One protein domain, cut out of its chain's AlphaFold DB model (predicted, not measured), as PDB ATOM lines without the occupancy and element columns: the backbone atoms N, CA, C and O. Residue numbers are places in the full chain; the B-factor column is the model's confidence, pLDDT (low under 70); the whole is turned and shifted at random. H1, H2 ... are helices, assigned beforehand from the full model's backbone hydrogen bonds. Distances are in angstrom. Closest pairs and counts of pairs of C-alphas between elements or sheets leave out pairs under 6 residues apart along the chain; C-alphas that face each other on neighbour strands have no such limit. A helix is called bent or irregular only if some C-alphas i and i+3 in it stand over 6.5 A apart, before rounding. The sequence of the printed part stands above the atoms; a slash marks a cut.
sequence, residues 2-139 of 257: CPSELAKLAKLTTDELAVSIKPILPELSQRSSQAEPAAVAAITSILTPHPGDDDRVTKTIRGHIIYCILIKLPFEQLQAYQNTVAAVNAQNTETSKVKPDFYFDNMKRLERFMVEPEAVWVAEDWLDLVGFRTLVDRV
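What this domain is: This is residues 2 to 139 of the 257 residues of the protein "DUF5071 domain-containing protein" of Fusarium pseudograminearum (strain CS3096) (UniProt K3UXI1). Three helices, H1, H3 and H5, lie side by side in a row, with H3 between the other two; H6 crosses H5 and also packs on the long helix H4, which runs through the middle of the domain. H7 sits at the far end of H4 and packs on H6, while small H2 lies near the beginning of H4. The printed part has 138 residues with seven named helices, H1 to H7 in chain order, and no named strand; its class is all helix. It is compact, with a radius of gyration of the C-alphas of 15.2 A, and spans 40 by 40 by 23 A.

Where its parts are: H4, residues 56 to 72, is 23.1 A long and begins with C-alpha 56 at (128.790, 193.953, 213.285). H5, residues 75 to 91, is as long in residues and measures 23.5 A. H5 is irregular, with C-alphas 80 and 83 at 7.8 A, and has a kink of 62 degrees near residue 82. H6, residues 102 to 115, measures 21.4 A, and H3, residues 37 to 47, 15.3 A. H7, residues 129 to 138, ends with C-alpha 138 at (133.472, 185.342, 247.531). H1, residues 3 to 9, begins with C-alpha 3 at (134.896, 169.234, 222.530); H2 is residues 14 to 20.

How they stand to each other: H4, with residues 63 to 70 alone, touches H6 at a steep tilt of 39 degrees; their closest C-alphas, Gly 63 and Tyr 103, are 5.7 A apart. H3 and H4 form a helical hairpin and only just touch, with 3 pairs of C-alphas within 8 A, the closest Leu 47 and Arg 62 at 5.9 A. H4 touches H7 with residues 70 to 71 alone, closest at the C-alphas of Leu 70 and Val 130, 6.8 A. H5 touches H6 at a steep tilt of 60 degrees, opposite ways, closest at the C-alphas of Val 85 and Met 107, 6.2 A. H3 touches H5 the same way, closest at the C-alphas of Thr 44 and Thr 84, 5.3 A. H1 touches H3 at a shallow tilt of 19 degrees, closest at the C-alphas of Leu 6 and Ala 39, 6.5 A. H6 touches H7, closest at the C-alphas of Leu 110 and Val 130, 6.4 A. H2 touches no helix; its closest C-alpha to H4 is Thr 14, 6.8 A from that of Val 57. Every O i to N i+4 pair is within hydrogen-bond range in H3 and H4, against 2 of 3 in H1, 6 of 10 in H6, 4 of 6 in H7, 1 of 3 in H2 with 1 of 4 O i to N i+3 pairs, and 6 of 13 in H5 with 10 of 14.

The domain as a whole: The C-alphas farthest apart, of Thr 13 and Val 139, are 42.3 A apart. The printed part has no cut, and the links H2 to H3 and H6 to H7 are long. The mean pLDDT of the printed part is 70.6; residues 2 to 36 and 92 to 102 are under 70.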
ATOM      1  N   CYS A   2     130.849 168.908 225.204       26.83
ATOM      2  CA  CYS A   2     131.905 168.029 224.675       26.83
ATOM      3  C   CYS A   2     132.698 168.760 223.571       26.83
ATOM      4  O   CYS A   2     132.102 169.531 222.808       26.83
ATOM      5  N   PRO A   3     134.001 168.480 223.413       35.78
ATOM      6  CA  PRO A   3     134.896 169.234 222.530       35.78
ATOM      7  C   PRO A   3     134.492 169.150 221.049       35.78
ATOM      8  O   PRO A   3     134.798 170.037 220.250       35.78
ATOM      9  N   SER A   4     133.724 168.123 220.681       36.62
ATOM     10  CA  SER A   4     133.179 167.921 219.338       36.62
ATOM     11  C   SER A   4     132.155 168.974 218.900       36.62
ATOM     12  O   SER A   4     131.942 169.131 217.701       36.62
ATOM     13  N   GLU A   5     131.503 169.683 219.825       38.12
ATOM     14  CA  GLU A   5     130.449 170.649 219.476       38.12
ATOM     15  C   GLU A   5     130.962 172.089 219.356       38.12
ATOM     16  O   GLU A   5     130.471 172.854 218.528       38.12
ATOM     17  N   LEU A   6     132.051 172.430 220.054       40.88
ATOM     18  CA  LEU A   6     132.744 173.722 219.902       40.88
ATOM     19  C   LEU A   6     133.474 173.771 218.551       40.88
ATOM     20  O   LEU A   6     133.482 174.800 217.880       40.88
ATOM     21  N   ALA A   7     133.991 172.625 218.096       42.84
ATOM     22  CA  ALA A   7     134.560 172.461 216.760       42.84
ATOM     23  C   ALA A   7     133.518 172.564 215.626       42.84
ATOM     24  O   ALA A   7     133.891 172.833 214.484       42.84
ATOM     25  N   LYS A   8     132.222 172.353 215.916       40.16
ATOM     26  CA  LYS A   8     131.133 172.583 214.951       40.16
ATOM     27  C   LYS A   8     130.794 174.068 214.850       40.16
ATOM     28  O   LYS A   8     130.679 174.561 213.737       40.16
ATOM     29  N   LEU A   9     130.732 174.785 215.975       42.31
ATOM     30  CA  LEU A   9     130.520 176.241 216.004       42.31
ATOM     31  C   LEU A   9     131.610 177.015 215.245       42.31
ATOM     32  O   LEU A   9     131.298 177.965 214.541       42.31
ATOM     33  N   ALA A  10     132.866 176.564 215.316       41.31
ATOM     34  CA  ALA A  10     133.993 177.165 214.593       41.31
ATOM     35  C   ALA A  10     133.945 176.990 213.058       41.31
ATOM     36  O   ALA A  10     134.767 177.572 212.352       41.31
ATOM     37  N   LYS A  11     133.020 176.171 212.533       40.22
ATOM     38  CA  LYS A  11     132.833 175.932 211.090       40.22
ATOM     39  C   LYS A  11     131.590 176.605 210.514       40.22
ATOM     40  O   LYS A  11     131.385 176.518 209.307       40.22
ATOM     41  N   LEU A  12     130.760 177.217 211.355       41.88
ATOM     42  CA  LEU A  12     129.534 177.866 210.914       41.88
ATOM     43  C   LEU A  12     129.856 179.254 210.372       41.88
ATOM     44  O   LEU A  12     130.649 180.001 210.946       41.88
ATOM     45  N   THR A  13     129.222 179.594 209.261       43.38
ATOM     46  CA  THR A  13     129.207 180.959 208.752       43.38
ATOM     47  C   THR A  13     128.434 181.869 209.706       43.38
ATOM     48  O   THR A  13     127.640 181.438 210.546       43.38
ATOM     49  N   THR A  14     128.678 183.163 209.565       43.41
ATOM     50  CA  THR A  14     128.101 184.252 210.352       43.41
ATOM     51  C   THR A  14     126.565 184.182 210.471       43.41
ATOM     52  O   THR A  14     126.018 184.460 211.540       43.41
ATOM     53  N   ASP A  15     125.880 183.711 209.423       38.91
ATOM     54  CA  ASP A  15     124.421 183.533 209.383       38.91
ATOM     55  C   ASP A  15     123.950 182.223 210.050       38.91
ATOM     56  O   ASP A  15     122.862 182.156 210.626       38.91
ATOM     57  N   GLU A  16     124.783 181.181 210.050       43.12
ATOM     58  CA  GLU A  16     124.486 179.882 210.668       43.12
ATOM     59  C   GLU A  16     124.679 179.894 212.198       43.12
ATOM     60  O   GLU A  16     123.999 179.163 212.933       43.12
ATOM     61  N   LEU A  17     125.557 180.769 212.703       46.41
ATOM     62  CA  LEU A  17     125.754 181.026 214.135       46.41
ATOM     63  C   LEU A  17     124.542 181.726 214.770       46.41
ATOM     64  O   LEU A  17     124.136 181.359 215.874       46.41
ATOM     65  N   ALA A  18     123.908 182.668 214.066       42.03
ATOM     66  CA  ALA A  18     122.735 183.396 214.562       42.03
ATOM     67  C   ALA A  18     121.524 182.478 214.837       42.03
ATOM     68  O   ALA A  18     120.722 182.745 215.735       42.03
ATOM     69  N   VAL A  19     121.418 181.364 214.105       44.09
ATOM     70  CA  VAL A  19     120.365 180.349 214.278       44.09
ATOM     71  C   VAL A  19     120.758 179.284 215.315       44.09
ATOM     72  O   VAL A  19     119.900 178.804 216.058       44.09
ATOM     73  N   SER A  20     122.050 178.954 215.431       47.50
ATOM     74  CA  SER A  20     122.543 177.832 216.251       47.50
ATOM     75  C   SER A  20     122.864 178.162 217.713       47.50
ATOM     76  O   SER A  20     123.077 177.241 218.493       47.50
ATOM     77  N   ILE A  21     122.897 179.432 218.135       46.34
ATOM     78  CA  ILE A  21     123.221 179.789 219.537       46.34
ATOM     79  C   ILE A  21     122.037 179.533 220.497       46.34
ATOM     80  O   ILE A  21     122.240 179.251 221.677       46.34
ATOM     81  N   LYS A  22     120.788 179.554 220.006       41.50
ATOM     82  CA  LYS A  22     119.572 179.392 220.832       41.50
ATOM     83  C   LYS A  22     119.476 178.068 221.623       41.50
ATOM     84  O   LYS A  22     119.032 178.131 222.768       41.50
ATOM     85  N   PRO A  23     119.869 176.895 221.086       42.09
ATOM     86  CA  PRO A  23     119.767 175.621 221.805       42.09
ATOM     87  C   PRO A  23     120.963 175.312 222.718       42.09
ATOM     88  O   PRO A  23     120.845 174.458 223.586       42.09
ATOM     89  N   ILE A  24     122.106 175.987 222.545       46.12
ATOM     90  CA  ILE A  24     123.378 175.659 223.230       46.12
ATOM     91  C   ILE A  24     123.434 176.271 224.649       46.12
ATOM     92  O   ILE A  24     124.189 175.838 225.520       46.12
ATOM     93  N   LEU A  25     122.574 177.257 224.912       41.34
ATOM     94  CA  LEU A  25     122.522 178.046 226.147       41.34
ATOM     95  C   LEU A  25     122.200 177.250 227.433       41.34
ATOM     96  O   LEU A  25     122.815 177.551 228.457       41.34
ATOM     97  N   PRO A  26     121.307 176.239 227.444       38.41
ATOM     98  CA  PRO A  26     121.041 175.447 228.650       38.41
ATOM     99  C   PRO A  26     122.131 174.398 228.933       38.41
ATOM    100  O   PRO A  26     122.428 174.105 230.091       38.41
ATOM    101  N   GLU A  27     122.771 173.856 227.892       36.97
ATOM    102  CA  GLU A  27     123.747 172.761 228.012       36.97
ATOM    103  C   GLU A  27     125.152 173.229 228.424       36.97
ATOM    104  O   GLU A  27     125.911 172.474 229.042       36.97
ATOM    105  N   LEU A  28     125.496 174.493 228.151       39.72
ATOM    106  CA  LEU A  28     126.719 175.129 228.655       39.72
ATOM    107  C   LEU A  28     126.723 175.273 230.183       39.72
ATOM    108  O   LEU A  28     127.791 175.271 230.790       39.72
ATOM    109  N   SER A  29     125.546 175.331 230.809       36.84
ATOM    110  CA  SER A  29     125.403 175.532 232.252       36.84
ATOM    111  C   SER A  29     125.474 174.234 233.074       36.84
ATOM    112  O   SER A  29     125.531 174.314 234.297       36.84
ATOM    113  N   GLN A  30     125.452 173.047 232.444       37.25
ATOM    114  CA  GLN A  30     125.243 171.765 233.147       37.25
ATOM    115  C   GLN A  30     126.418 170.768 233.129       37.25
ATOM    116  O   GLN A  30     126.332 169.737 233.793       37.25
ATOM    117  N   ARG A  31     127.539 171.032 232.438       39.94
ATOM    118  CA  ARG A  31     128.702 170.111 232.425       39.94
ATOM    119  C   ARG A  31     129.970 170.745 233.016       39.94
ATOM    120  O   ARG A  31     130.817 171.244 232.285       39.94
ATOM    121  N   SER A  32     130.054 170.682 234.348       40.34
ATOM    122  CA  SER A  32     131.280 170.615 235.173       40.34
ATOM    123  C   SER A  32     132.155 169.444 234.676       40.34
ATOM    124  O   SER A  32     131.589 168.415 234.318       40.34
ATOM    125  N   SER A  33     133.481 169.484 234.516       44.88
ATOM    126  CA  SER A  33     134.578 170.119 235.261       44.88
ATOM    127  C   SER A  33     135.824 170.211 234.349       44.88
ATOM    128  O   SER A  33     136.071 169.267 233.605       44.88
ATOM    129  N   GLN A  34     136.628 171.280 234.471       50.41
ATOM    130  CA  GLN A  34     137.777 171.681 233.621       50.41
ATOM    131  C   GLN A  34     137.404 172.295 232.259       50.41
ATOM    132  O   GLN A  34     136.757 171.672 231.422       50.41
ATOM    133  N   ALA A  35     137.865 173.526 232.016       56.81
ATOM    134  CA  ALA A  35     137.848 174.116 230.682       56.81
ATOM    135  C   ALA A  35     138.790 173.302 229.780       56.81
ATOM    136  O   ALA A  35     140.006 173.307 229.968       56.81
ATOM    137  N   GLU A  36     138.231 172.558 228.828       66.88
ATOM    138  CA  GLU A  36     139.023 171.733 227.917       66.88
ATOM    139  C   GLU A  36     139.955 172.620 227.064       66.88
ATOM    140  O   GLU A  36     139.488 173.604 226.482       66.88
ATOM    141  N   PRO A  37     141.250 172.284 226.904       73.81
ATOM    142  CA  PRO A  37     142.202 173.105 226.145       73.81
ATOM    143  C   PRO A  37     141.745 173.457 224.719       73.81
ATOM    144  O   PRO A  37     142.020 174.548 224.223       73.81
ATOM    145  N   ALA A  38     140.993 172.562 224.068       71.88
ATOM    146  CA  ALA A  38     140.418 172.797 222.744       71.88
ATOM    147  C   ALA A  38     139.358 173.915 222.742       71.88
ATOM    148  O   ALA A  38     139.288 174.700 221.797       71.88
ATOM    149  N   ALA A  39     138.562 174.019 223.811       73.38
ATOM    150  CA  ALA A  39     137.560 175.067 223.978       73.38
ATOM    151  C   ALA A  39     138.212 176.441 224.141       73.38
ATOM    152  O   ALA A  39     137.817 177.404 223.481       73.38
ATOM    153  N   VAL A  40     139.249 176.513 224.979       78.12
ATOM    154  CA  VAL A  40     140.030 177.736 225.200       78.12
ATOM    155  C   VAL A  40     140.700 178.188 223.903       78.12
ATOM    156  O   VAL A  40     140.626 179.367 223.555       78.12
ATOM    157  N   ALA A  41     141.300 177.265 223.146       75.62
ATOM    158  CA  ALA A  41     141.930 177.576 221.864       75.62
ATOM    159  C   ALA A  41     140.922 178.123 220.836       75.62
ATOM    160  O   ALA A  41     141.187 179.145 220.201       75.62
ATOM    161  N   ALA A  42     139.743 177.500 220.719       77.75
ATOM    162  CA  ALA A  42     138.680 177.966 219.830       77.75
ATOM    163  C   ALA A  42     138.187 179.371 220.215       77.75
ATOM    164  O   ALA A  42     138.137 180.263 219.370       77.75
ATOM    165  N   ILE A  43     137.905 179.601 221.500       83.25
ATOM    166  CA  ILE A  43     137.483 180.911 222.014       83.25
ATOM    167  C   ILE A  43     138.560 181.971 221.763       83.25
ATOM    168  O   ILE A  43     138.255 183.059 221.281       83.25
ATOM    169  N   THR A  44     139.828 181.637 222.005       83.50
ATOM    170  CA  THR A  44     140.960 182.531 221.724       83.50
ATOM    171  C   THR A  44     141.017 182.901 220.246       83.50
ATOM    172  O   THR A  44     141.181 184.068 219.914       83.50
ATOM    173  N   SER A  45     140.821 181.939 219.344       83.50
ATOM    174  CA  SER A  45     140.847 182.212 217.902       83.50
ATOM    175  C   SER A  45     139.735 183.161 217.437       83.50
ATOM    176  O   SER A  45     139.940 183.897 216.477       83.50
ATOM    177  N   ILE A  46     138.593 183.191 218.135       82.94
ATOM    178  CA  ILE A  46     137.471 184.098 217.843       82.94
ATOM    179  C   ILE A  46     137.711 185.480 218.462       82.94
ATOM    180  O   ILE A  46     137.379 186.503 217.865       82.94
ATOM    181  N   LEU A  47     138.272 185.525 219.673       82.62
ATOM    182  CA  LEU A  47     138.450 186.766 220.426       82.62
ATOM    183  C   LEU A  47     139.712 187.553 220.044       82.62
ATOM    184  O   LEU A  47     139.764 188.746 220.338       82.62
ATOM    185  N   THR A  48     140.722 186.932 219.435       80.56
ATOM    186  CA  THR A  48     142.015 187.584 219.149       80.56
ATOM    187  C   THR A  48     142.068 188.428 217.861       80.56
ATOM    188  O   THR A  48     142.793 189.417 217.830       80.56
ATOM    189  N   PRO A  49     141.352 188.106 216.774       78.88
ATOM    190  CA  PRO A  49     141.333 188.970 215.594       78.88
ATOM    191  C   PRO A  49     140.575 190.279 215.857       78.88
ATOM    192  O   PRO A  49     139.463 190.263 216.388       78.88
ATOM    193  N   HIS A  50     141.135 191.422 215.443       74.50
ATOM    194  CA  HIS A  50     140.403 192.693 215.457       74.50
ATOM    195  C   HIS A  50     139.321 192.666 214.363       74.50
ATOM    196  O   HIS A  50     139.647 192.332 213.221       74.50
ATOM    197  N   PRO A  51     138.045 192.972 214.664       72.62
ATOM    198  CA  PRO A  51     137.001 192.932 213.654       72.62
ATOM    199  C   PRO A  51     137.143 194.168 212.761       72.62
ATOM    200  O   PRO A  51     137.564 195.230 213.219       72.62
ATOM    201  N   GLY A  52     136.751 194.068 211.494       70.00
ATOM    202  CA  GLY A  52     136.592 195.273 210.677       70.00
ATOM    203  C   GLY A  52     135.549 196.219 211.287       70.00
ATOM    204  O   GLY A  52     134.654 195.786 212.022       70.00
ATOM    205  N   ASP A  53     135.623 197.512 210.965       70.69
ATOM    206  CA  ASP A  53     134.673 198.501 211.489       70.69
ATOM    207  C   ASP A  53     133.212 198.160 211.147       70.69
ATOM    208  O   ASP A  53     132.332 198.298 212.004       70.69
ATOM    209  N   ASP A  54     132.979 197.593 209.963       74.94
ATOM    210  CA  ASP A  54     131.656 197.191 209.473       74.94
ATOM    211  C   ASP A  54     131.228 195.771 209.889       74.94
ATOM    212  O   ASP A  54     130.085 195.371 209.653       74.94
ATOM    213  N   ASP A  55     132.100 195.003 210.552       76.12
ATOM    214  CA  ASP A  55     131.813 193.621 210.949       76.12
ATOM    215  C   ASP A  55     131.006 193.557 212.257       76.12
ATOM    216  O   ASP A  55     131.492 193.217 213.343       76.12
ATOM    217  N   ARG A  56     129.728 193.931 212.153       73.88
ATOM    218  CA  ARG A  56     128.790 193.953 213.285       73.88
ATOM    219  C   ARG A  56     128.562 192.576 213.898       73.88
ATOM    220  O   ARG A  56     128.344 192.483 215.109       73.88
ATOM    221  N   VAL A  57     128.583 191.514 213.092       75.38
ATOM    222  CA  VAL A  57     128.262 190.180 213.603       75.38
ATOM    223  C   VAL A  57     129.421 189.619 214.413       75.38
ATOM    224  O   VAL A  57     129.190 189.170 215.536       75.38
ATOM    225  N   THR A  58     130.664 189.735 213.936       77.00
ATOM    226  CA  THR A  58     131.833 189.328 214.730       77.00
ATOM    227  C   THR A  58     131.919 190.128 216.027       77.00
ATOM    228  O   THR A  58     132.152 189.544 217.085       77.00
ATOM    229  N   LYS A  59     131.643 191.442 215.997       75.94
ATOM    230  CA  LYS A  59     131.556 192.272 217.216       75.94
ATOM    231  C   LYS A  59     130.522 191.726 218.211       75.94
ATOM    232  O   LYS A  59     130.844 191.529 219.380       75.94
ATOM    233  N   THR A  60     129.321 191.392 217.735       76.69
ATOM    234  CA  THR A  60     128.237 190.833 218.566       76.69
ATOM    235  C   THR A  60     128.620 189.483 219.182       76.69
ATOM    236  O   THR A  60     128.428 189.269 220.380       76.69
ATOM    237  N   ILE A  61     129.197 188.578 218.386       80.19
ATOM    238  CA  ILE A  61     129.642 187.258 218.854       80.19
ATOM    239  C   ILE A  61     130.722 187.413 219.927       80.19
ATOM    240  O   ILE A  61     130.634 186.779 220.980       80.19
ATOM    241  N   ARG A  62     131.713 188.284 219.705       82.25
ATOM    242  CA  ARG A  62     132.782 188.539 220.680       82.25
ATOM    243  C   ARG A  62     132.232 189.095 221.991       82.25
ATOM    244  O   ARG A  62     132.576 188.562 223.042       82.25
ATOM    245  N   GLY A  63     131.342 190.089 221.934       79.38
ATOM    246  CA  GLY A  63     130.685 190.634 223.125       79.38
ATOM    247  C   GLY A  63     129.940 189.556 223.920       79.38
ATOM    248  O   GLY A  63     130.083 189.468 225.138       79.38
ATOM    249  N   HIS A  64     129.225 188.656 223.236       80.94
ATOM    250  CA  HIS A  64     128.519 187.555 223.894       80.94
ATOM    251  C   HIS A  64     129.462 186.518 224.522       80.94
ATOM    252  O   HIS A  64     129.221 186.063 225.639       80.94
ATOM    253  N   ILE A  65     130.553 186.155 223.842       84.12
ATOM    254  CA  ILE A  65     131.565 185.245 224.397       84.12
ATOM    255  C   ILE A  65     132.197 185.860 225.650       84.12
ATOM    256  O   ILE A  65     132.320 185.172 226.662       84.12
ATOM    257  N   ILE A  66     132.549 187.148 225.612       84.81
ATOM    258  CA  ILE A  66     133.103 187.851 226.772       84.81
ATOM    259  C   ILE A  66     132.087 187.881 227.919       84.81
ATOM    260  O   ILE A  66     132.445 187.546 229.045       84.81
ATOM    261  N   TYR A  67     130.815 188.186 227.645       82.56
ATOM    262  CA  TYR A  67     129.750 188.089 228.647       82.56
ATOM    263  C   TYR A  67     129.683 186.691 229.283       82.56
ATOM    264  O   TYR A  67     129.596 186.574 230.504       82.56
ATOM    265  N   CYS A  68     129.759 185.624 228.483       82.69
ATOM    266  CA  CYS A  68     129.763 184.255 228.996       82.69
ATOM    267  C   CYS A  68     130.979 183.974 229.888       82.69
ATOM    268  O   CYS A  68     130.818 183.386 230.957       82.69
ATOM    269  N   ILE A  69     132.172 184.429 229.496       84.50
ATOM    270  CA  ILE A  69     133.379 184.300 230.321       84.50
ATOM    271  C   ILE A  69     133.196 185.053 231.644       84.50
ATOM    272  O   ILE A  69     133.380 184.471 232.706       84.50
ATOM    273  N   LEU A  70     132.773 186.317 231.599       82.88
ATOM    274  CA  LEU A  70     132.659 187.173 232.782       82.88
ATOM    275  C   LEU A  70     131.564 186.718 233.756       82.88
ATOM    276  O   LEU A  70     131.787 186.682 234.966       82.88
ATOM    277  N   ILE A  71     130.379 186.388 233.239       79.94
ATOM    278  CA  ILE A  71     129.157 186.235 234.043       79.94
ATOM    279  C   ILE A  71     128.758 184.775 234.255       79.94
ATOM    280  O   ILE A  71     128.095 184.465 235.242       79.94
ATOM    281  N   LYS A  72     129.094 183.870 233.329       81.62
ATOM    282  CA  LYS A  72     128.583 182.486 233.357       81.62
ATOM    283  C   LYS A  72     129.611 181.462 233.821       81.62
ATOM    284  O   LYS A  72     129.208 180.437 234.365       81.62
ATOM    285  N   LEU A  73     130.906 181.705 233.618       83.19
ATOM    286  CA  LEU A  73     131.943 180.762 234.040       83.19
ATOM    287  C   LEU A  73     132.298 180.932 235.519       83.19
ATOM    288  O   LEU A  73     132.595 182.054 235.919       83.19
ATOM    289  N   PRO A  74     132.371 179.854 236.323       83.44
ATOM    290  CA  PRO A  74     132.911 179.901 237.685       83.44
ATOM    291  C   PRO A  74     134.320 180.507 237.732       83.44
ATOM    292  O   PRO A  74     135.091 180.349 236.781       83.44
ATOM    293  N   PHE A  75     134.658 181.202 238.821       83.12
ATOM    294  CA  PHE A  75     135.935 181.916 238.943       83.12
ATOM    295  C   PHE A  75     137.135 180.970 238.799       83.12
ATOM    296  O   PHE A  75     138.130 181.316 238.166       83.12
ATOM    297  N   GLU A  76     136.991 179.731 239.264       81.69
ATOM    298  CA  GLU A  76     137.993 178.665 239.195       81.69
ATOM    299  C   GLU A  76     138.343 178.278 237.751       81.69
ATOM    300  O   GLU A  76     139.424 177.756 237.484       81.69
ATOM    301  N   GLN A  77     137.435 178.526 236.803       83.75
ATOM    302  CA  GLN A  77     137.655 178.233 235.387       83.75
ATOM    303  C   GLN A  77     138.277 179.407 234.632       83.75
ATOM    304  O   GLN A  77     138.813 179.202 233.541       83.75
ATOM    305  N   LEU A  78     138.245 180.621 235.193       85.00
ATOM    306  CA  LEU A  78     138.757 181.808 234.511       85.00
ATOM    307  C   LEU A  78     140.263 181.710 234.269       85.00
ATOM    308  O   LEU A  78     140.720 182.143 233.215       85.00
ATOM    309  N   GLN A  79     141.022 181.045 235.145       85.62
ATOM    310  CA  GLN A  79     142.472 180.906 234.975       85.62
ATOM    311  C   GLN A  79     142.868 180.282 233.629       85.62
ATOM    312  O   GLN A  79     143.871 180.669 233.032       85.62
ATOM    313  N   ALA A  80     142.054 179.361 233.103       86.31
ATOM    314  CA  ALA A  80     142.308 178.734 231.809       86.31
ATOM    315  C   ALA A  80     142.280 179.738 230.639       86.31
ATOM    316  O   ALA A  80     142.875 179.482 229.596       86.31
ATOM    317  N   TYR A  81     141.627 180.889 230.819       88.12
ATOM    318  CA  TYR A  81     141.468 181.945 229.821       88.12
ATOM    319  C   TYR A  81     142.473 183.094 229.978       88.12
ATOM    320  O   TYR A  81     142.389 184.062 229.227       88.12
ATOM    321  N   GLN A  82     143.440 183.010 230.899       88.62
ATOM    322  CA  GLN A  82     144.373 184.109 231.189       88.62
ATOM    323  C   GLN A  82     145.096 184.636 229.940       88.62
ATOM    324  O   GLN A  82     145.106 185.839 229.684       88.62
ATOM    325  N   ASN A  83     145.626 183.738 229.105       87.69
ATOM    326  CA  ASN A  83     146.295 184.121 227.857       87.69
ATOM    327  C   ASN A  83     145.331 184.774 226.858       87.69
ATOM    328  O   ASN A  83     145.708 185.697 226.140       87.69
ATOM    329  N   THR A  84     144.081 184.306 226.813       88.31
ATOM    330  CA  THR A  84     143.035 184.892 225.973       88.31
ATOM    331  C   THR A  84     142.717 186.314 226.417       88.31
ATOM    332  O   THR A  84     142.635 187.208 225.580       88.31
ATOM    333  N   VAL A  85     142.572 186.537 227.726       89.06
ATOM    334  CA  VAL A  85     142.289 187.860 228.290       89.06
ATOM    335  C   VAL A  85     143.427 188.831 227.994       89.06
ATOM    336  O   VAL A  85     143.169 189.903 227.449       89.06
ATOM    337  N   ALA A  86     144.674 188.427 228.246       87.69
ATOM    338  CA  ALA A  86     145.848 189.243 227.946       87.69
ATOM    339  C   ALA A  86     145.925 189.611 226.450       87.69
ATOM    340  O   ALA A  86     146.156 190.768 226.098       87.69
ATOM    341  N   ALA A  87     145.657 188.653 225.553       85.44
ATOM    342  CA  ALA A  87     145.642 188.895 224.112       85.44
ATOM    343  C   ALA A  87     144.527 189.863 223.679       85.44
ATOM    344  O   ALA A  87     144.737 190.678 222.780       85.44
ATOM    345  N   VAL A  88     143.346 189.791 224.303       84.69
ATOM    346  CA  VAL A  88     142.239 190.728 224.053       84.69
ATOM    347  C   VAL A  88     142.581 192.130 224.556       84.69
ATOM    348  O   VAL A  88     142.388 193.097 223.822       84.69
ATOM    349  N   ASN A  89     143.145 192.254 225.758       84.69
ATOM    350  CA  ASN A  89     143.540 193.549 226.316       84.69
ATOM    351  C   ASN A  89     144.648 194.222 225.500       84.69
ATOM    352  O   ASN A  89     144.579 195.428 225.272       84.69
ATOM    353  N   ALA A  90     145.614 193.453 224.989       82.56
ATOM    354  CA  ALA A  90     146.684 193.969 224.134       82.56
ATOM    355  C   ALA A  90     146.176 194.587 222.817       82.56
ATOM    356  O   ALA A  90     146.841 195.449 222.250       82.56
ATOM    357  N   GLN A  91     145.000 194.179 222.328       75.00
ATOM    358  CA  GLN A  91     144.370 194.792 221.151       75.00
ATOM    359  C   GLN A  91     143.650 196.104 221.473       75.00
ATOM    360  O   GLN A  91     143.366 196.880 220.563       75.00
ATOM    361  N   ASN A  92     143.319 196.352 222.742       66.94
ATOM    362  CA  ASN A  92     142.536 197.506 223.183       66.94
ATOM    363  C   ASN A  92     143.424 198.741 223.451       66.94
ATOM    364  O   ASN A  92     143.207 199.491 224.405       66.94
ATOM    365  N   THR A  93     144.470 198.927 222.639       56.47
ATOM    366  CA  THR A  93     145.354 200.099 222.688       56.47
ATOM    367  C   THR A  93     144.690 201.312 222.032       56.47
ATOM    368  O   THR A  93     144.034 201.189 221.002       56.47
ATOM    369  N   GLU A  94     144.903 202.485 222.630       49.06
ATOM    370  CA  GLU A  94     144.204 203.783 222.496       49.06
ATOM    371  C   GLU A  94     144.087 204.411 221.086       49.06
ATOM    372  O   GLU A  94     143.611 205.535 220.939       49.06
ATOM    373  N   THR A  95     144.503 203.726 220.021       46.12
ATOM    374  CA  THR A  95     144.510 204.249 218.643       46.12
ATOM    375  C   THR A  95     143.201 204.032 217.878       46.12
ATOM    376  O   THR A  95     143.025 204.585 216.789       46.12
ATOM    377  N   SER A  96     142.257 203.271 218.437       49.34
ATOM    378  CA  SER A  96     140.921 203.086 217.866       49.34
ATOM    379  C   SER A  96     140.037 204.312 218.129       49.34
ATOM    380  O   SER A  96     139.725 204.636 219.271       49.34
ATOM    381  N   LYS A  97     139.551 204.969 217.065       46.94
ATOM    382  CA  LYS A  97     138.495 206.005 217.154       46.94
ATOM    383  C   LYS A  97     137.125 205.437 217.554       46.94
ATOM    384  O   LYS A  97     136.180 206.198 217.758       46.94
ATOM    385  N   VAL A  98     136.999 204.113 217.632       50.06
ATOM    386  CA  VAL A  98     135.792 203.418 218.069       50.06
ATOM    387  C   VAL A  98     135.884 203.238 219.579       50.06
ATOM    388  O   VAL A  98     136.832 202.613 220.061       50.06
ATOM    389  N   LYS A  99     134.914 203.800 220.319       52.12
ATOM    390  CA  LYS A  99     134.777 203.560 221.763       52.12
ATOM    391  C   LYS A  99     134.796 202.046 222.018       52.12
ATOM    392  O   LYS A  99     134.065 201.340 221.315       52.12
ATOM    393  N   PRO A 100     135.590 201.558 222.984       54.75
ATOM    394  CA  PRO A 100     135.546 200.161 223.381       54.75
ATOM    395  C   PRO A 100     134.107 199.749 223.704       54.75
ATOM    396  O   PRO A 100     133.338 200.517 224.284       54.75
ATOM    397  N   ASP A 101     133.730 198.553 223.269       65.75
ATOM    398  CA  ASP A 101     132.457 197.950 223.646       65.75
ATOM    399  C   ASP A 101     132.505 197.589 225.142       65.75
ATOM    400  O   ASP A 101     133.542 197.167 225.655       65.75
ATOM    401  N   PHE A 102     131.381 197.754 225.837       67.94
ATOM    402  CA  PHE A 102     131.221 197.606 227.289       67.94
ATOM    403  C   PHE A 102     131.884 196.337 227.852       67.94
ATOM    404  O   PHE A 102     132.528 196.337 228.906       67.94
ATOM    405  N   TYR A 103     131.751 195.231 227.126       71.12
ATOM    406  CA  TYR A 103     132.312 193.947 227.527       71.12
ATOM    407  C   TYR A 103     133.847 193.932 227.504       71.12
ATOM    408  O   TYR A 103     134.463 193.249 228.318       71.12
ATOM    409  N   PHE A 104     134.481 194.710 226.627       75.00
ATOM    410  CA  PHE A 104     135.938 194.777 226.517       75.00
ATOM    411  C   PHE A 104     136.578 195.603 227.628       75.00
ATOM    412  O   PHE A 104     137.671 195.256 228.073       75.00
ATOM    413  N   ASP A 105     135.901 196.629 228.141       77.25
ATOM    414  CA  ASP A 105     136.402 197.382 229.299       77.25
ATOM    415  C   ASP A 105     136.507 196.489 230.548       77.25
ATOM    416  O   ASP A 105     137.437 196.612 231.348       77.25
ATOM    417  N   ASN A 106     135.633 195.485 230.654       85.19
ATOM    418  CA  ASN A 106     135.693 194.479 231.712       85.19
ATOM    419  C   ASN A 106     136.853 193.486 231.573       85.19
ATOM    420  O   ASN A 106     137.215 192.846 232.558       85.19
ATOM    421  N   MET A 107     137.477 193.362 230.399       86.50
ATOM    422  CA  MET A 107     138.603 192.441 230.212       86.50
ATOM    423  C   MET A 107     139.848 192.909 230.975       86.50
ATOM    424  O   MET A 107     140.588 192.077 231.499       86.50
ATOM    425  N   LYS A 108     140.047 194.224 231.142       85.50
ATOM    426  CA  LYS A 108     141.108 194.776 232.008       85.50
ATOM    427  C   LYS A 108     140.856 194.457 233.483       85.50
ATOM    428  O   LYS A 108     141.770 194.080 234.212       85.50
ATOM    429  N   ARG A 109     139.598 194.551 233.918       88.31
ATOM    430  CA  ARG A 109     139.185 194.205 235.290       88.31
ATOM    431  C   ARG A 109     139.322 192.709 235.559       88.31
ATOM    432  O   ARG A 109     139.776 192.305 236.627       88.31
ATOM    433  N   LEU A 110     138.992 191.887 234.566       89.62
ATOM    434  CA  LEU A 110     139.175 190.445 234.627       89.62
ATOM    435  C   LEU A 110     140.658 190.059 234.679       89.62
ATOM    436  O   LEU A 110     141.017 189.159 235.427       89.62
ATOM    437  N   GLU A 111     141.529 190.749 233.942       89.44
ATOM    438  CA  GLU A 111     142.978 190.538 234.036       89.44
ATOM    439  C   GLU A 111     143.496 190.813 235.454       89.44
ATOM    440  O   GLU A 111     144.214 189.979 236.004       89.44
ATOM    441  N   ARG A 112     143.063 191.914 236.087       87.44
ATOM    442  CA  ARG A 112     143.358 192.194 237.505       87.44
ATOM    443  C   ARG A 112     142.906 191.043 238.409       87.44
ATOM    444  O   ARG A 112     143.691 190.587 239.234       87.44
ATOM    445  N   PHE A 113     141.684 190.538 238.220       88.88
ATOM    446  CA  PHE A 113     141.178 189.382 238.971       88.88
ATOM    447  C   PHE A 113     142.029 188.122 238.764       88.88
ATOM    448  O   PHE A 113     142.283 187.379 239.699       88.88
ATOM    449  N   MET A 114     142.491 187.858 237.543       88.94
ATOM    450  CA  MET A 114     143.294 186.665 237.245       88.94
ATOM    451  C   MET A 114     144.694 186.703 237.862       88.94
ATOM    452  O   MET A 114     145.299 185.651 238.068       88.94
ATOM    453  N   VAL A 115     145.227 187.897 238.133       88.94
ATOM    454  CA  VAL A 115     146.488 188.067 238.870       88.94
ATOM    455  C   VAL A 115     146.280 187.815 240.364       88.94
ATOM    456  O   VAL A 115     147.137 187.210 241.005       88.94
ATOM    457  N   GLU A 116     145.134 188.227 240.904       89.69
ATOM    458  CA  GLU A 116     144.773 188.055 242.311       89.69
ATOM    459  C   GLU A 116     143.377 187.407 242.439       89.69
ATOM    460  O   GLU A 116     142.392 188.107 242.675       89.69
ATOM    461  N   PRO A 117     143.255 186.068 242.296       87.31
ATOM    462  CA  PRO A 117     141.951 185.387 242.221       87.31
ATOM    463  C   PRO A 117     141.082 185.491 243.479       87.31
ATOM    464  O   PRO A 117     139.889 185.183 243.437       87.31
ATOM    465  N   GLU A 118     141.681 185.892 244.598       88.38
ATOM    466  CA  GLU A 118     141.010 186.102 245.882       88.38
ATOM    467  C   GLU A 118     140.643 187.576 246.120       88.38
ATOM    468  O   GLU A 118     140.065 187.906 247.155       88.38
ATOM    469  N   ALA A 119     140.954 188.467 245.174       90.62
ATOM    470  CA  ALA A 119     140.590 189.871 245.267       90.62
ATOM    471  C   ALA A 119     139.066 190.049 245.255       90.62
ATOM    472  O   ALA A 119     138.340 189.478 244.437       90.62
ATOM    473  N   VAL A 120     138.600 190.916 246.148       92.88
ATOM    474  CA  VAL A 120     137.202 191.327 246.266       92.88
ATOM    475  C   VAL A 120     137.155 192.844 246.338       92.88
ATOM    476  O   VAL A 120     137.913 193.455 247.096       92.88
ATOM    477  N   TRP A 121     136.258 193.450 245.565       92.38
ATOM    478  CA  TRP A 121     136.040 194.893 245.574       92.38
ATOM    479  C   TRP A 121     134.580 195.238 245.288       92.38
ATOM    480  O   TRP A 121     133.836 194.458 244.695       92.38
ATOM    481  N   VAL A 122     134.169 196.429 245.720       89.69
ATOM    482  CA  VAL A 122     132.906 197.027 245.278       89.69
ATOM    483  C   VAL A 122     133.095 197.541 243.859       89.69
ATOM    484  O   VAL A 122     134.106 198.178 243.587       89.69
ATOM    485  N   ALA A 123     132.124 197.270 242.984       87.81
ATOM    486  CA  ALA A 123     132.108 197.753 241.607       87.81
ATOM    487  C   ALA A 123     132.525 199.232 241.518       87.81
ATOM    488  O   ALA A 123     131.980 200.076 242.231       87.81
ATOM    489  N   GLU A 124     133.509 199.522 240.664       85.06
ATOM    490  CA  GLU A 124     134.075 200.871 240.501       85.06
ATOM    491  C   GLU A 124     133.193 201.781 239.624       85.06
ATOM    492  O   GLU A 124     133.303 203.002 239.698       85.06
ATOM    493  N   ASP A 125     132.315 201.197 238.805       82.25
ATOM    494  CA  ASP A 125     131.295 201.890 238.014       82.25
ATOM    495  C   ASP A 125     130.157 200.937 237.598       82.25
ATOM    496  O   ASP A 125     130.177 199.737 237.887       82.25
ATOM    497  N   TRP A 126     129.154 201.459 236.879       77.06
ATOM    498  CA  TRP A 126     128.018 200.678 236.358       77.06
ATOM    499  C   TRP A 126     128.375 199.640 235.313       77.06
ATOM    500  O   TRP A 126     127.552 198.779 234.988       77.06
ATOM    501  N   LEU A 127     129.611 199.694 234.834       79.94
ATOM    502  CA  LEU A 127     130.155 198.759 233.892       79.94
ATOM    503  C   LEU A 127     131.038 197.701 234.571       79.94
ATOM    504  O   LEU A 127     131.555 196.834 233.877       79.94
ATOM    505  N   ASP A 128     131.255 197.723 235.885       85.62
ATOM    506  CA  ASP A 128     132.156 196.780 236.551       85.62
ATOM    507  C   ASP A 128     131.467 195.447 236.885       85.62
ATOM    508  O   ASP A 128     131.083 195.146 238.018       85.62
ATOM    509  N   LEU A 129     131.344 194.607 235.857       85.38
ATOM    510  CA  LEU A 129     130.764 193.270 235.953       85.38
ATOM    511  C   LEU A 129     131.565 192.332 236.857       85.38
ATOM    512  O   LEU A 129     130.989 191.421 237.454       85.38
ATOM    513  N   VAL A 130     132.879 192.534 236.956       88.69
ATOM    514  CA  VAL A 130     133.744 191.699 237.795       88.69
ATOM    515  C   VAL A 130     133.550 192.076 239.263       88.69
ATOM    516  O   VAL A 130     133.298 191.197 240.084       88.69
ATOM    517  N   GLY A 131     133.540 193.371 239.588       88.62
ATOM    518  CA  GLY A 131     133.226 193.886 240.921       88.62
ATOM    519  C   GLY A 131     131.834 193.476 241.405       88.62
ATOM    520  O   GLY A 131     131.678 193.045 242.548       88.62
ATOM    521  N   PHE A 132     130.824 193.486 240.523       86.56
ATOM    522  CA  PHE A 132     129.497 192.958 240.867       86.56
ATOM    523  C   PHE A 132     129.515 191.480 241.259       86.56
ATOM    524  O   PHE A 132     128.696 191.017 242.053       86.56
ATOM    525  N   ARG A 133     130.429 190.711 240.680       87.81
ATOM    526  CA  ARG A 133     130.470 189.272 240.872       87.81
ATOM    527  C   ARG A 133     131.326 188.859 242.066       87.81
ATOM    528  O   ARG A 133     130.936 187.948 242.791       87.81
ATOM    529  N   THR A 134     132.456 189.525 242.308       90.44
ATOM    530  CA  THR A 134     133.383 189.144 243.391       90.44
ATOM    531  C   THR A 134     132.714 189.173 244.764       90.44
ATOM    532  O   THR A 134     132.835 188.210 245.516       90.44
ATOM    533  N   LEU A 135     131.917 190.201 245.074       90.19
ATOM    534  CA  LEU A 135     131.167 190.259 246.337       90.19
ATOM    535  C   LEU A 135     130.100 189.161 246.455       90.19
ATOM    536  O   LEU A 135     129.875 188.638 247.546       90.19
ATOM    537  N   VAL A 136     129.423 188.800 245.360       89.00
ATOM    538  CA  VAL A 136     128.415 187.723 245.375       89.00
ATOM    539  C   VAL A 136     129.080 186.380 245.663       89.00
ATOM    540  O   VAL A 136     128.646 185.661 246.563       89.00
ATOM    541  N   ASP A 137     130.137 186.071 244.917       87.75
ATOM    542  CA  ASP A 137     130.707 184.727 244.867       87.75
ATOM    543  C   ASP A 137     131.746 184.470 245.968       87.75
ATOM    544  O   ASP A 137     132.017 183.309 246.251       87.75
ATOM    545  N   ARG A 138     132.354 185.507 246.573       90.00
ATOM    546  CA  ARG A 138     133.472 185.342 247.531       90.00
ATOM    547  C   ARG A 138     133.179 185.801 248.955       90.00
ATOM    548  O   ARG A 138     133.839 185.351 249.888       90.00
ATOM    549  N   VAL A 139     132.214 186.697 249.149       94.00
ATOM    550  CA  VAL A 139     131.839 187.172 250.486       94.00
ATOM    551  C   VAL A 139     130.652 186.361 250.963       94.00
ATOM    552  O   VAL A 139     129.602 186.399 250.332       94.00
TER     553      VAL A 139